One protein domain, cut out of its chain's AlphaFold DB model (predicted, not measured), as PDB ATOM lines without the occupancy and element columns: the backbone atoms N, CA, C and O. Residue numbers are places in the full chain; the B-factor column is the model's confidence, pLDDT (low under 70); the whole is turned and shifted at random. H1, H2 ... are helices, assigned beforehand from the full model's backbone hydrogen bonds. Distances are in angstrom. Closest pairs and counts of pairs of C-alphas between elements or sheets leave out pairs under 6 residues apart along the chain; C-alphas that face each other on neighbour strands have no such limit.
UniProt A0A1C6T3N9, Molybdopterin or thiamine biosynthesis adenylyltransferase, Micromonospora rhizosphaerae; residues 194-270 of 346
ATOM      1  N   ALA A 194     319.767 371.458 265.275       72.25
ATOM      2  CA  ALA A 194     319.931 372.067 266.579       72.25
ATOM      3  C   ALA A 194     318.602 372.302 267.313       72.25
ATOM      4  O   ALA A 194     318.547 372.123 268.526       72.25
ATOM      5  N   ASP A 195     317.525 372.630 266.596       69.19
ATOM      6  CA  ASP A 195     316.185 372.764 267.182       69.19
ATOM      7  C   ASP A 195     315.648 371.410 267.669       69.19
ATOM      8  O   ASP A 195     315.039 371.317 268.736       69.19
ATOM      9  N   VAL A 196     315.925 370.336 266.921       65.25
ATOM     10  CA  VAL A 196     315.542 368.964 267.296       65.25
ATOM     11  C   VAL A 196     316.284 368.516 268.554       65.25
ATOM     12  O   VAL A 196     315.662 368.061 269.513       65.25
ATOM     13  N   TYR A 197     317.605 368.691 268.586       74.00
ATOM     14  CA  TYR A 197     318.421 368.332 269.745       74.00
ATOM     15  C   TYR A 197     318.106 369.194 270.967       74.00
ATOM     16  O   TYR A 197     318.077 368.666 272.077       74.00
ATOM     17  N   ALA A 198     317.787 370.477 270.790       80.44
ATOM     18  CA  ALA A 198     317.330 371.339 271.877       80.44
ATOM     19  C   ALA A 198     316.039 370.800 272.509       80.44
ATOM     20  O   ALA A 198     315.959 370.602 273.721       80.44
ATOM     21  N   ALA A 199     315.052 370.452 271.680       74.62
ATOM     22  CA  ALA A 199     313.790 369.889 272.150       74.62
ATOM     23  C   ALA A 199     313.943 368.511 272.820       74.62
ATOM     24  O   ALA A 199     313.167 368.185 273.720       74.62
ATOM     25  N   GLN A 200     314.910 367.696 272.388       68.62
ATOM     26  CA  GLN A 200     315.166 366.358 272.935       68.62
ATOM     27  C   GLN A 200     315.959 366.390 274.241       68.62
ATOM     28  O   GLN A 200     315.646 365.640 275.160       68.62
ATOM     29  N   THR A 201     316.961 367.264 274.332       77.62
ATOM     30  CA  THR A 201     317.884 367.333 275.476       77.62
ATOM     31  C   THR A 201     317.468 368.354 276.529       77.62
ATOM     32  O   THR A 201     317.974 368.308 277.642       77.62
ATOM     33  N   GLY A 202     316.550 369.271 276.208       83.50
ATOM     34  CA  GLY A 202     316.187 370.394 277.077       83.50
ATOM     35  C   GLY A 202     317.193 371.552 277.050       83.50
ATOM     36  O   GLY A 202     316.981 372.548 277.734       83.50
ATOM     37  N   LEU A 203     318.268 371.445 276.261       90.12
ATOM     38  CA  LEU A 203     319.264 372.500 276.084       90.12
ATOM     39  C   LEU A 203     318.762 373.598 275.142       90.12
ATOM     40  O   LEU A 203     317.985 373.349 274.225       90.12
ATOM     41  N   GLU A 204     319.275 374.816 275.300       91.81
ATOM     42  CA  GLU A 204     319.013 375.887 274.337       91.81
ATOM     43  C   GLU A 204     319.695 375.626 272.984       91.81
ATOM     44  O   GLU A 204     320.833 375.151 272.919       91.81
ATOM     45  N   VAL A 205     319.050 376.043 271.889       84.88
ATOM     46  CA  VAL A 205     319.546 375.882 270.505       84.88
ATOM     47  C   VAL A 205     320.968 376.430 270.329       84.88
ATOM     48  O   VAL A 205     321.819 375.792 269.713       84.88
ATOM     49  N   ALA A 206     321.276 377.585 270.929       90.00
ATOM     50  CA  ALA A 206     322.616 378.173 270.877       90.00
ATOM     51  C   ALA A 206     323.675 377.306 271.582       90.00
ATOM     52  O   ALA A 206     324.844 377.289 271.185       90.00
ATOM     53  N   ARG A 207     323.298 376.575 272.639       93.94
ATOM     54  CA  ARG A 207     324.199 375.636 273.314       93.94
ATOM     55  C   ARG A 207     324.404 374.378 272.484       93.94
ATOM     56  O   ARG A 207     325.550 373.983 272.286       93.94
ATOM     57  N   VAL A 208     323.331 373.838 271.922       87.50
ATOM     58  CA  VAL A 208     323.370 372.700 271.002       87.50
ATOM     59  C   VAL A 208     324.286 372.968 269.806       87.50
ATOM     60  O   VAL A 208     325.166 372.163 269.525       87.50
ATOM     61  N   LEU A 209     324.170 374.130 269.155       85.06
ATOM     62  CA  LEU A 209     325.034 374.505 268.027       85.06
ATOM     63  C   LEU A 209     326.526 374.533 268.391       85.06
ATOM     64  O   LEU A 209     327.367 374.192 267.563       85.06
ATOM     65  N   ARG A 210     326.863 374.918 269.628       90.06
ATOM     66  CA  ARG A 210     328.247 374.866 270.128       90.06
ATOM     67  C   ARG A 210     328.706 373.432 270.364       90.06
ATOM     68  O   ARG A 210     329.838 373.111 270.030       90.06
ATOM     69  N   LEU A 211     327.833 372.581 270.899       88.88
ATOM     70  CA  LEU A 211     328.124 371.171 271.164       88.88
ATOM     71  C   LEU A 211     328.215 370.308 269.895       88.88
ATOM     72  O   LEU A 211     328.829 369.252 269.927       88.88
ATOM     73  N   MET A 212     327.658 370.766 268.771       83.56
ATOM     74  CA  MET A 212     327.805 370.116 267.460       83.56
ATOM     75  C   MET A 212     329.179 370.352 266.798       83.56
ATOM     76  O   MET A 212     329.434 369.830 265.712       83.56
ATOM     77  N   GLN A 213     330.067 371.151 267.401       86.62
ATOM     78  CA  GLN A 213     331.437 371.337 266.909       86.62
ATOM     79  C   GLN A 213     332.321 370.138 267.290       86.62
ATOM     80  O   GLN A 213     332.141 369.546 268.349       86.62
ATOM     81  N   ALA A 214     333.294 369.790 266.440       68.00
ATOM     82  CA  ALA A 214     334.032 368.522 266.518       68.00
ATOM     83  C   ALA A 214     334.727 368.239 267.870       68.00
ATOM     84  O   ALA A 214     334.854 367.075 268.240       68.00
ATOM     85  N   ASP A 215     335.103 369.264 268.633       84.31
ATOM     86  CA  ASP A 215     335.828 369.101 269.903       84.31
ATOM     87  C   ASP A 215     334.992 369.477 271.137       84.31
ATOM     88  O   ASP A 215     335.501 369.523 272.257       84.31
ATOM     89  N   ALA A 216     333.706 369.778 270.951       89.75
ATOM     90  CA  ALA A 216     332.843 370.191 272.044       89.75
ATOM     91  C   ALA A 216     332.293 368.982 272.813       89.75
ATOM     92  O   ALA A 216     331.864 367.984 272.234       89.75
ATOM     93  N   VAL A 217     332.284 369.099 274.141       94.12
ATOM     94  CA  VAL A 217     331.803 368.067 275.066       94.12
ATOM     95  C   VAL A 217     330.817 368.654 276.071       94.12
ATOM     96  O   VAL A 217     330.836 369.856 276.360       94.12
ATOM     97  N   LEU A 218     329.956 367.790 276.600       92.25
ATOM     98  CA  LEU A 218     328.949 368.108 277.603       92.25
ATOM     99  C   LEU A 218     329.603 368.529 278.918       92.25
ATOM    100  O   LEU A 218     330.485 367.844 279.444       92.25
ATOM    101  N   THR A 219     329.144 369.643 279.477       94.94
ATOM    102  CA  THR A 219     329.545 370.092 280.812       94.94
ATOM    103  C   THR A 219     328.597 369.545 281.877       94.94
ATOM    104  O   THR A 219     327.500 369.069 281.585       94.94
ATOM    105  N   ALA A 220     328.997 369.660 283.146       91.69
ATOM    106  CA  ALA A 220     328.108 369.364 284.269       91.69
ATOM    107  C   ALA A 220     326.829 370.225 284.251       91.69
ATOM    108  O   ALA A 220     325.772 369.757 284.663       91.69
ATOM    109  N   GLU A 221     326.911 371.458 283.740       92.75
ATOM    110  CA  GLU A 221     325.760 372.349 283.579       92.75
ATOM    111  C   GLU A 221     324.796 371.840 282.498       92.75
ATOM    112  O   GLU A 221     323.596 371.768 282.749       92.75
ATOM    113  N   ASP A 222     325.305 371.398 281.341       92.12
ATOM    114  CA  ASP A 222     324.467 370.841 280.268       92.12
ATOM    115  C   ASP A 222     323.692 369.605 280.747       92.12
ATOM    116  O   ASP A 222     322.494 369.455 280.500       92.12
ATOM    117  N   VAL A 223     324.379 368.725 281.475       91.62
ATOM    118  CA  VAL A 223     323.787 367.518 282.054       91.62
ATOM    119  C   VAL A 223     322.732 367.876 283.108       91.62
ATOM    120  O   VAL A 223     321.657 367.280 283.116       91.62
ATOM    121  N   ALA A 224     322.997 368.865 283.966       89.44
ATOM    122  CA  ALA A 224     322.037 369.318 284.972       89.44
ATOM    123  C   ALA A 224     320.770 369.913 284.337       89.44
ATOM    124  O   ALA A 224     319.668 369.644 284.816       89.44
ATOM    125  N   VAL A 225     320.904 370.665 283.238       89.75
ATOM    126  CA  VAL A 225     319.760 371.181 282.467       89.75
ATOM    127  C   VAL A 225     318.943 370.033 281.875       89.75
ATOM    128  O   VAL A 225     317.721 370.015 282.020       89.75
ATOM    129  N   ALA A 226     319.601 369.039 281.273       84.88
ATOM    130  CA  ALA A 226     318.917 367.875 280.715       84.88
ATOM    131  C   ALA A 226     318.191 367.043 281.788       84.88
ATOM    132  O   ALA A 226     317.069 366.582 281.569       84.88
ATOM    133  N   GLN A 227     318.794 366.899 282.968       85.25
ATOM    134  CA  GLN A 227     318.191 366.216 284.111       85.25
ATOM    135  C   GLN A 227     316.997 366.999 284.679       85.25
ATOM    136  O   GLN A 227     315.938 366.419 284.907       85.25
ATOM    137  N   ALA A 228     317.122 368.319 284.857       84.56
ATOM    138  CA  ALA A 228     316.027 369.178 285.320       84.56
ATOM    139  C   ALA A 228     314.845 369.202 284.334       84.56
ATOM    140  O   ALA A 228     313.692 369.314 284.746       84.56
ATOM    141  N   ALA A 229     315.124 369.046 283.037       77.62
ATOM    142  CA  ALA A 229     314.123 368.895 281.986       77.62
ATOM    143  C   ALA A 229     313.535 367.470 281.881       77.62
ATOM    144  O   ALA A 229     312.746 367.209 280.968       77.62
ATOM    145  N   GLY A 230     313.922 366.549 282.774       78.00
ATOM    146  CA  GLY A 230     313.429 365.171 282.820       78.00
ATOM    147  C   GLY A 230     313.858 364.315 281.629       78.00
ATOM    148  O   GLY A 230     313.153 363.377 281.271       78.00
ATOM    149  N   ARG A 231     314.970 364.658 280.963       77.06
ATOM    150  CA  ARG A 231     315.433 363.973 279.741       77.06
ATOM    151  C   ARG A 231     316.399 362.829 280.005       77.06
ATOM    152  O   ARG A 231     316.612 362.014 279.116       77.06
ATOM    153  N   ILE A 232     316.981 362.778 281.199       75.38
ATOM    154  CA  ILE A 232     317.915 361.741 281.642       75.38
ATOM    155  C   ILE A 232     317.753 361.492 283.144       75.38
ATOM    156  O   ILE A 232     317.399 362.404 283.895       75.38
ATOM    157  N   LEU A 233     318.048 360.267 283.584       76.00
ATOM    158  CA  LEU A 233     317.971 359.868 284.990       76.00
ATOM    159  C   LEU A 233     319.220 360.317 285.780       76.00
ATOM    160  O   LEU A 233     320.320 360.325 285.207       76.00
ATOM    161  N   PRO A 234     319.104 360.643 287.085       75.56
ATOM    162  CA  PRO A 234     320.223 361.097 287.924       75.56
ATOM    163  C   PRO A 234     321.455 360.176 287.898       75.56
ATOM    164  O   PRO A 234     322.593 360.640 287.850       75.56
ATOM    165  N   GLU A 235     321.240 358.865 287.877       74.19
ATOM    166  CA  GLU A 235     322.282 357.838 287.825       74.19
ATOM    167  C   GLU A 235     323.063 357.841 286.503       74.19
ATOM    168  O   GLU A 235     324.248 357.507 286.471       74.19
ATOM    169  N   THR A 236     322.425 358.266 285.410       70.00
ATOM    170  CA  THR A 236     323.052 358.352 284.083       70.00
ATOM    171  C   THR A 236     323.748 359.686 283.842       70.00
ATOM    172  O   THR A 236     324.669 359.746 283.025       70.00
ATOM    173  N   ALA A 237     323.342 360.730 284.570       75.94
ATOM    174  CA  ALA A 237     323.838 362.094 284.440       75.94
ATOM    175  C   ALA A 237     325.347 362.193 284.719       75.94
ATOM    176  O   ALA A 237     326.099 362.755 283.924       75.94
ATOM    177  N   ILE A 238     325.821 361.563 285.799       75.62
ATOM    178  CA  ILE A 238     327.233 361.627 286.220       75.62
ATOM    179  C   ILE A 238     328.177 361.087 285.132       75.62
ATOM    180  O   ILE A 238     329.266 361.619 284.934       75.62
ATOM    181  N   ALA A 239     327.741 360.068 284.390       81.38
ATOM    182  CA  ALA A 239     328.538 359.422 283.351       81.38
ATOM    183  C   ALA A 239     328.553 360.175 282.008       81.38
ATOM    184  O   ALA A 239     329.223 359.723 281.090       81.38
ATOM    185  N   LEU A 240     327.800 361.271 281.859       82.75
ATOM    186  CA  LEU A 240     327.692 362.022 280.598       82.75
ATOM    187  C   LEU A 240     328.549 363.288 280.560       82.75
ATOM    188  O   LEU A 240     328.694 363.902 279.504       82.75
ATOM    189  N   VAL A 241     329.142 363.691 281.682       90.56
ATOM    190  CA  VAL A 241     330.059 364.834 281.693       90.56
ATOM    191  C   VAL A 241     331.321 364.473 280.906       90.56
ATOM    192  O   VAL A 241     331.953 363.453 281.168       90.56
ATOM    193  N   GLY A 242     331.690 365.311 279.936       87.31
ATOM    194  CA  GLY A 242     332.824 365.077 279.037       87.31
ATOM    195  C   GLY A 242     332.505 364.220 277.806       87.31
ATOM    196  O   GLY A 242     333.384 364.038 276.966       87.31
ATOM    197  N   HIS A 243     331.269 363.738 277.663       88.12
ATOM    198  CA  HIS A 243     330.802 363.027 276.470       88.12
ATOM    199  C   HIS A 243     330.317 363.982 275.376       88.12
ATOM    200  O   HIS A 243     330.168 365.184 275.604       88.12
ATOM    201  N   ARG A 244     330.074 363.460 274.170       89.38
ATOM    202  CA  ARG A 244     329.563 364.280 273.065       89.38
ATOM    203  C   ARG A 244     328.046 364.426 273.153       89.38
ATOM    204  O   ARG A 244     327.366 363.653 273.828       89.38
ATOM    205  N   LEU A 245     327.499 365.414 272.448       84.00
ATOM    206  CA  LEU A 245     326.055 365.656 272.409       84.00
ATOM    207  C   LEU A 245     325.269 364.432 271.924       84.00
ATOM    208  O   LEU A 245     324.171 364.180 272.414       84.00
ATOM    209  N   GLU A 246     325.829 363.668 270.988       75.69
ATOM    210  CA  GLU A 246     325.195 362.472 270.437       75.69
ATOM    211  C   GLU A 246     324.925 361.413 271.513       75.69
ATOM    212  O   GLU A 246     323.894 360.747 271.453       75.69
ATOM    213  N   ASP A 247     325.785 361.308 272.532       75.69
ATOM    214  CA  ASP A 247     325.616 360.369 273.647       75.69
ATOM    215  C   ASP A 247     324.422 360.761 274.536       75.69
ATOM    216  O   ASP A 247     323.655 359.906 274.987       75.69
ATOM    217  N   LEU A 248     324.223 362.067 274.753       76.69
ATOM    218  CA  LEU A 248     323.065 362.600 275.476       76.69
ATOM    219  C   LEU A 248     321.776 362.455 274.663       76.69
ATOM    220  O   LEU A 248     320.759 362.030 275.206       76.69
ATOM    221  N   VAL A 249     321.816 362.763 273.364       70.62
ATOM    222  CA  VAL A 249     320.671 362.596 272.456       70.62
ATOM    223  C   VAL A 249     320.246 361.128 272.386       70.62
ATOM    224  O   VAL A 249     319.056 360.835 272.477       70.62
ATOM    225  N   ALA A 250     321.201 360.200 272.286       59.84
ATOM    226  CA  ALA A 250     320.926 358.768 272.253       59.84
ATOM    227  C   ALA A 250     320.219 358.276 273.526       59.84
ATOM    228  O   ALA A 250     319.323 357.437 273.439       59.84
ATOM    229  N   ARG A 251     320.574 358.821 274.699       67.19
ATOM    230  CA  ARG A 251     319.929 358.477 275.978       67.19
ATOM    231  C   ARG A 251     318.573 359.150 276.166       67.19
ATOM    232  O   ARG A 251     317.630 358.486 276.576       67.19
ATOM    233  N   ALA A 252     318.445 360.421 275.791       57.19
ATOM    234  CA  ALA A 252     317.177 361.151 275.855       57.19
ATOM    235  C   ALA A 252     316.111 360.599 274.887       57.19
ATOM    236  O   ALA A 252     314.915 360.793 275.092       57.19
ATOM    237  N   TYR A 253     316.532 359.908 273.823       44.28
ATOM    238  CA  TYR A 253     315.645 359.261 272.856       44.28
ATOM    239  C   TYR A 253     315.105 357.899 273.331       44.28
ATOM    240  O   TYR A 253     314.163 357.374 272.738       44.28
ATOM    241  N   ALA A 254     315.683 357.302 274.377       35.69
ATOM    242  CA  ALA A 254     315.408 355.908 274.714       35.69
ATOM    243  C   ALA A 254     314.124 355.677 275.535       35.69
ATOM    244  O   ALA A 254     313.671 354.537 275.605       35.69
ATOM    245  N   GLU A 255     313.511 356.697 276.147       40.28
ATOM    246  CA  GLU A 255     312.721 356.448 277.361       40.28
ATOM    247  C   GLU A 255     311.585 357.502 277.613       40.28
ATOM    248  O   GLU A 255     311.859 358.677 277.827       40.28
ATOM    249  N   VAL A 256     310.288 357.091 277.630       36.75
ATOM    250  CA  VAL A 256     309.119 357.809 278.261       36.75
ATOM    251  C   VAL A 256     308.521 357.109 279.508       36.75
ATOM    252  O   VAL A 256     307.899 356.051 279.390       36.75
ATOM    253  N   GLY A 257     308.719 357.670 280.706       43.06
ATOM    254  CA  GLY A 257     308.559 356.912 281.946       43.06
ATOM    255  C   GLY A 257     307.218 357.109 282.639       43.06
ATOM    256  O   GLY A 257     306.692 358.218 282.715       43.06
ATOM    257  N   ILE A 258     306.662 356.019 283.173       42.53
ATOM    258  CA  ILE A 258     305.481 356.049 284.041       42.53
ATOM    259  C   ILE A 258     305.943 355.721 285.462       42.53
ATOM    260  O   ILE A 258     306.589 354.695 285.687       42.53
ATOM    261  N   GLY A 259     305.628 356.596 286.418       40.78
ATOM    262  CA  GLY A 259     305.921 356.366 287.831       40.78
ATOM    263  C   GLY A 259     305.122 355.179 288.372       40.78
ATOM    264  O   GLY A 259     303.895 355.161 288.283       40.78
ATOM    265  N   SER A 260     305.813 354.185 288.935       38.56
ATOM    266  CA  SER A 260     305.182 353.066 289.639       38.56
ATOM    267  C   SER A 260     305.101 353.374 291.140       38.56
ATOM    268  O   SER A 260     306.140 353.602 291.756       38.56
ATOM    269  N   PRO A 261     303.918 353.317 291.780       43.47
ATOM    270  CA  PRO A 261     303.803 353.495 293.229       43.47
ATOM    271  C   PRO A 261     304.362 352.313 294.044       43.47
ATOM    272  O   PRO A 261     304.376 352.376 295.270       43.47
ATOM    273  N   ALA A 262     304.787 351.223 293.391       46.25
ATOM    274  CA  ALA A 262     305.214 349.989 294.053       46.25
ATOM    275  C   ALA A 262     306.741 349.811 294.150       46.25
ATOM    276  O   ALA A 262     307.197 348.834 294.740       46.25
ATOM    277  N   ALA A 263     307.535 350.737 293.606       43.38
ATOM    278  CA  ALA A 263     308.974 350.766 293.830       43.38
ATOM    279  C   ALA A 263     309.277 351.820 294.899       43.38
ATOM    280  O   ALA A 263     309.128 353.020 294.686       43.38
ATOM    281  N   SER A 264     309.687 351.383 296.085       45.03
ATOM    282  CA  SER A 264     310.400 352.243 297.029       45.03
ATOM    283  C   SER A 264     311.732 352.648 296.387       45.03
ATOM    284  O   SER A 264     312.727 351.938 296.507       45.03
ATOM    285  N   GLY A 265     311.701 353.747 295.636       40.81
ATOM    286  CA  GLY A 265     312.778 354.233 294.778       40.81
ATOM    287  C   GLY A 265     312.211 354.632 293.419       40.81
ATOM    288  O   GLY A 265     311.419 353.888 292.856       40.81
ATOM    289  N   ASP A 266     312.610 355.811 292.942       45.91
ATOM    290  CA  ASP A 266     312.110 356.610 291.806       45.91
ATOM    291  C   ASP A 266     312.253 355.933 290.415       45.91
ATOM    292  O   ASP A 266     312.702 356.526 289.438       45.91
ATOM    293  N   GLY A 267     311.924 354.645 290.319       38.94
ATOM    294  CA  GLY A 267     312.040 353.834 289.117       38.94
ATOM    295  C   GLY A 267     310.825 354.013 288.216       38.94
ATOM    296  O   GLY A 267     309.745 353.481 288.490       38.94
ATOM    297  N   GLN A 268     311.007 354.740 287.118       41.88
ATOM    298  CA  GLN A 268     310.065 354.736 286.003       41.88
ATOM    299  C   GLN A 268     310.221 353.441 285.192       41.88
ATOM    300  O   GLN A 268     311.336 352.987 284.942       41.88
ATOM    301  N   VAL A 269     309.104 352.838 284.773       41.38
ATOM    302  CA  VAL A 269     309.103 351.632 283.924       41.38
ATOM    303  C   VAL A 269     308.523 351.975 282.553       41.38
ATOM    304  O   VAL A 269     307.421 352.516 282.453       41.38
ATOM    305  N   TYR A 270     309.262 351.636 281.496       44.59
ATOM    306  CA  TYR A 270     308.897 351.861 280.097       44.59
ATOM    307  C   TYR A 270     308.266 350.595 279.518       44.59
ATOM    308  O   TYR A 270     308.917 349.555 279.432       44.59
TER     309      TYR A 270
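What this domain is: This is residues 194 to 270 of the 346 residues of the protein "Molybdopterin or thiamine biosynthesis adenylyltransferase" of Micromonospora rhizosphaerae (UniProt A0A1C6T3N9). Five short helices form a small cluster: H1 and H2 nearly at right angles, H3 and H4 as a helical hairpin, and H5 packed on H1. A long tail, residues 253 to 270, leads away and folds back on itself, making much of the length. The printed part has 77 residues, all helix in class, in the order H1 to H5; it is compact, radius of gyration of the C-alphas 13.0 A, with spans of 43, 22 and 17 A.

How they stand to each other: H1, residues 194 to 201, touches H2, residues 205 to 211, at Ala 198 and Val 205, whose C-alphas, their closest, are 5.2 A apart; they are about perpendicular at 87 degrees. H3, residues 220 to 228, touches H4, residues 234 to 240, opposite ways at a shallow tilt of 32 degrees, only just short of steep; the closest C-alphas, of Val 223 and Ala 237, are 5.9 A apart. H5, residues 245 to 252, touches H1, the same way at a steep tilt of 46 degrees; the closest C-alphas, of Thr 201 and Ala 252, are 6.2 A apart. H1, H2, H3 and H5 have every O i to N i+4 pair within hydrogen-bond range; H4 has 0 of 3, but 3 of 4 O i to N i+3 pairs.

Where its parts are: H1 begins at C-alpha 194 (319.931, 372.067, 266.579); H3 is 12.1 A long; H5 ends at C-alpha 252 (317.177, 361.151, 275.855).

The domain as a whole: The printed part has no cut, and no link between helices is long. Residues 250 to 270 are among those under pLDDT 70.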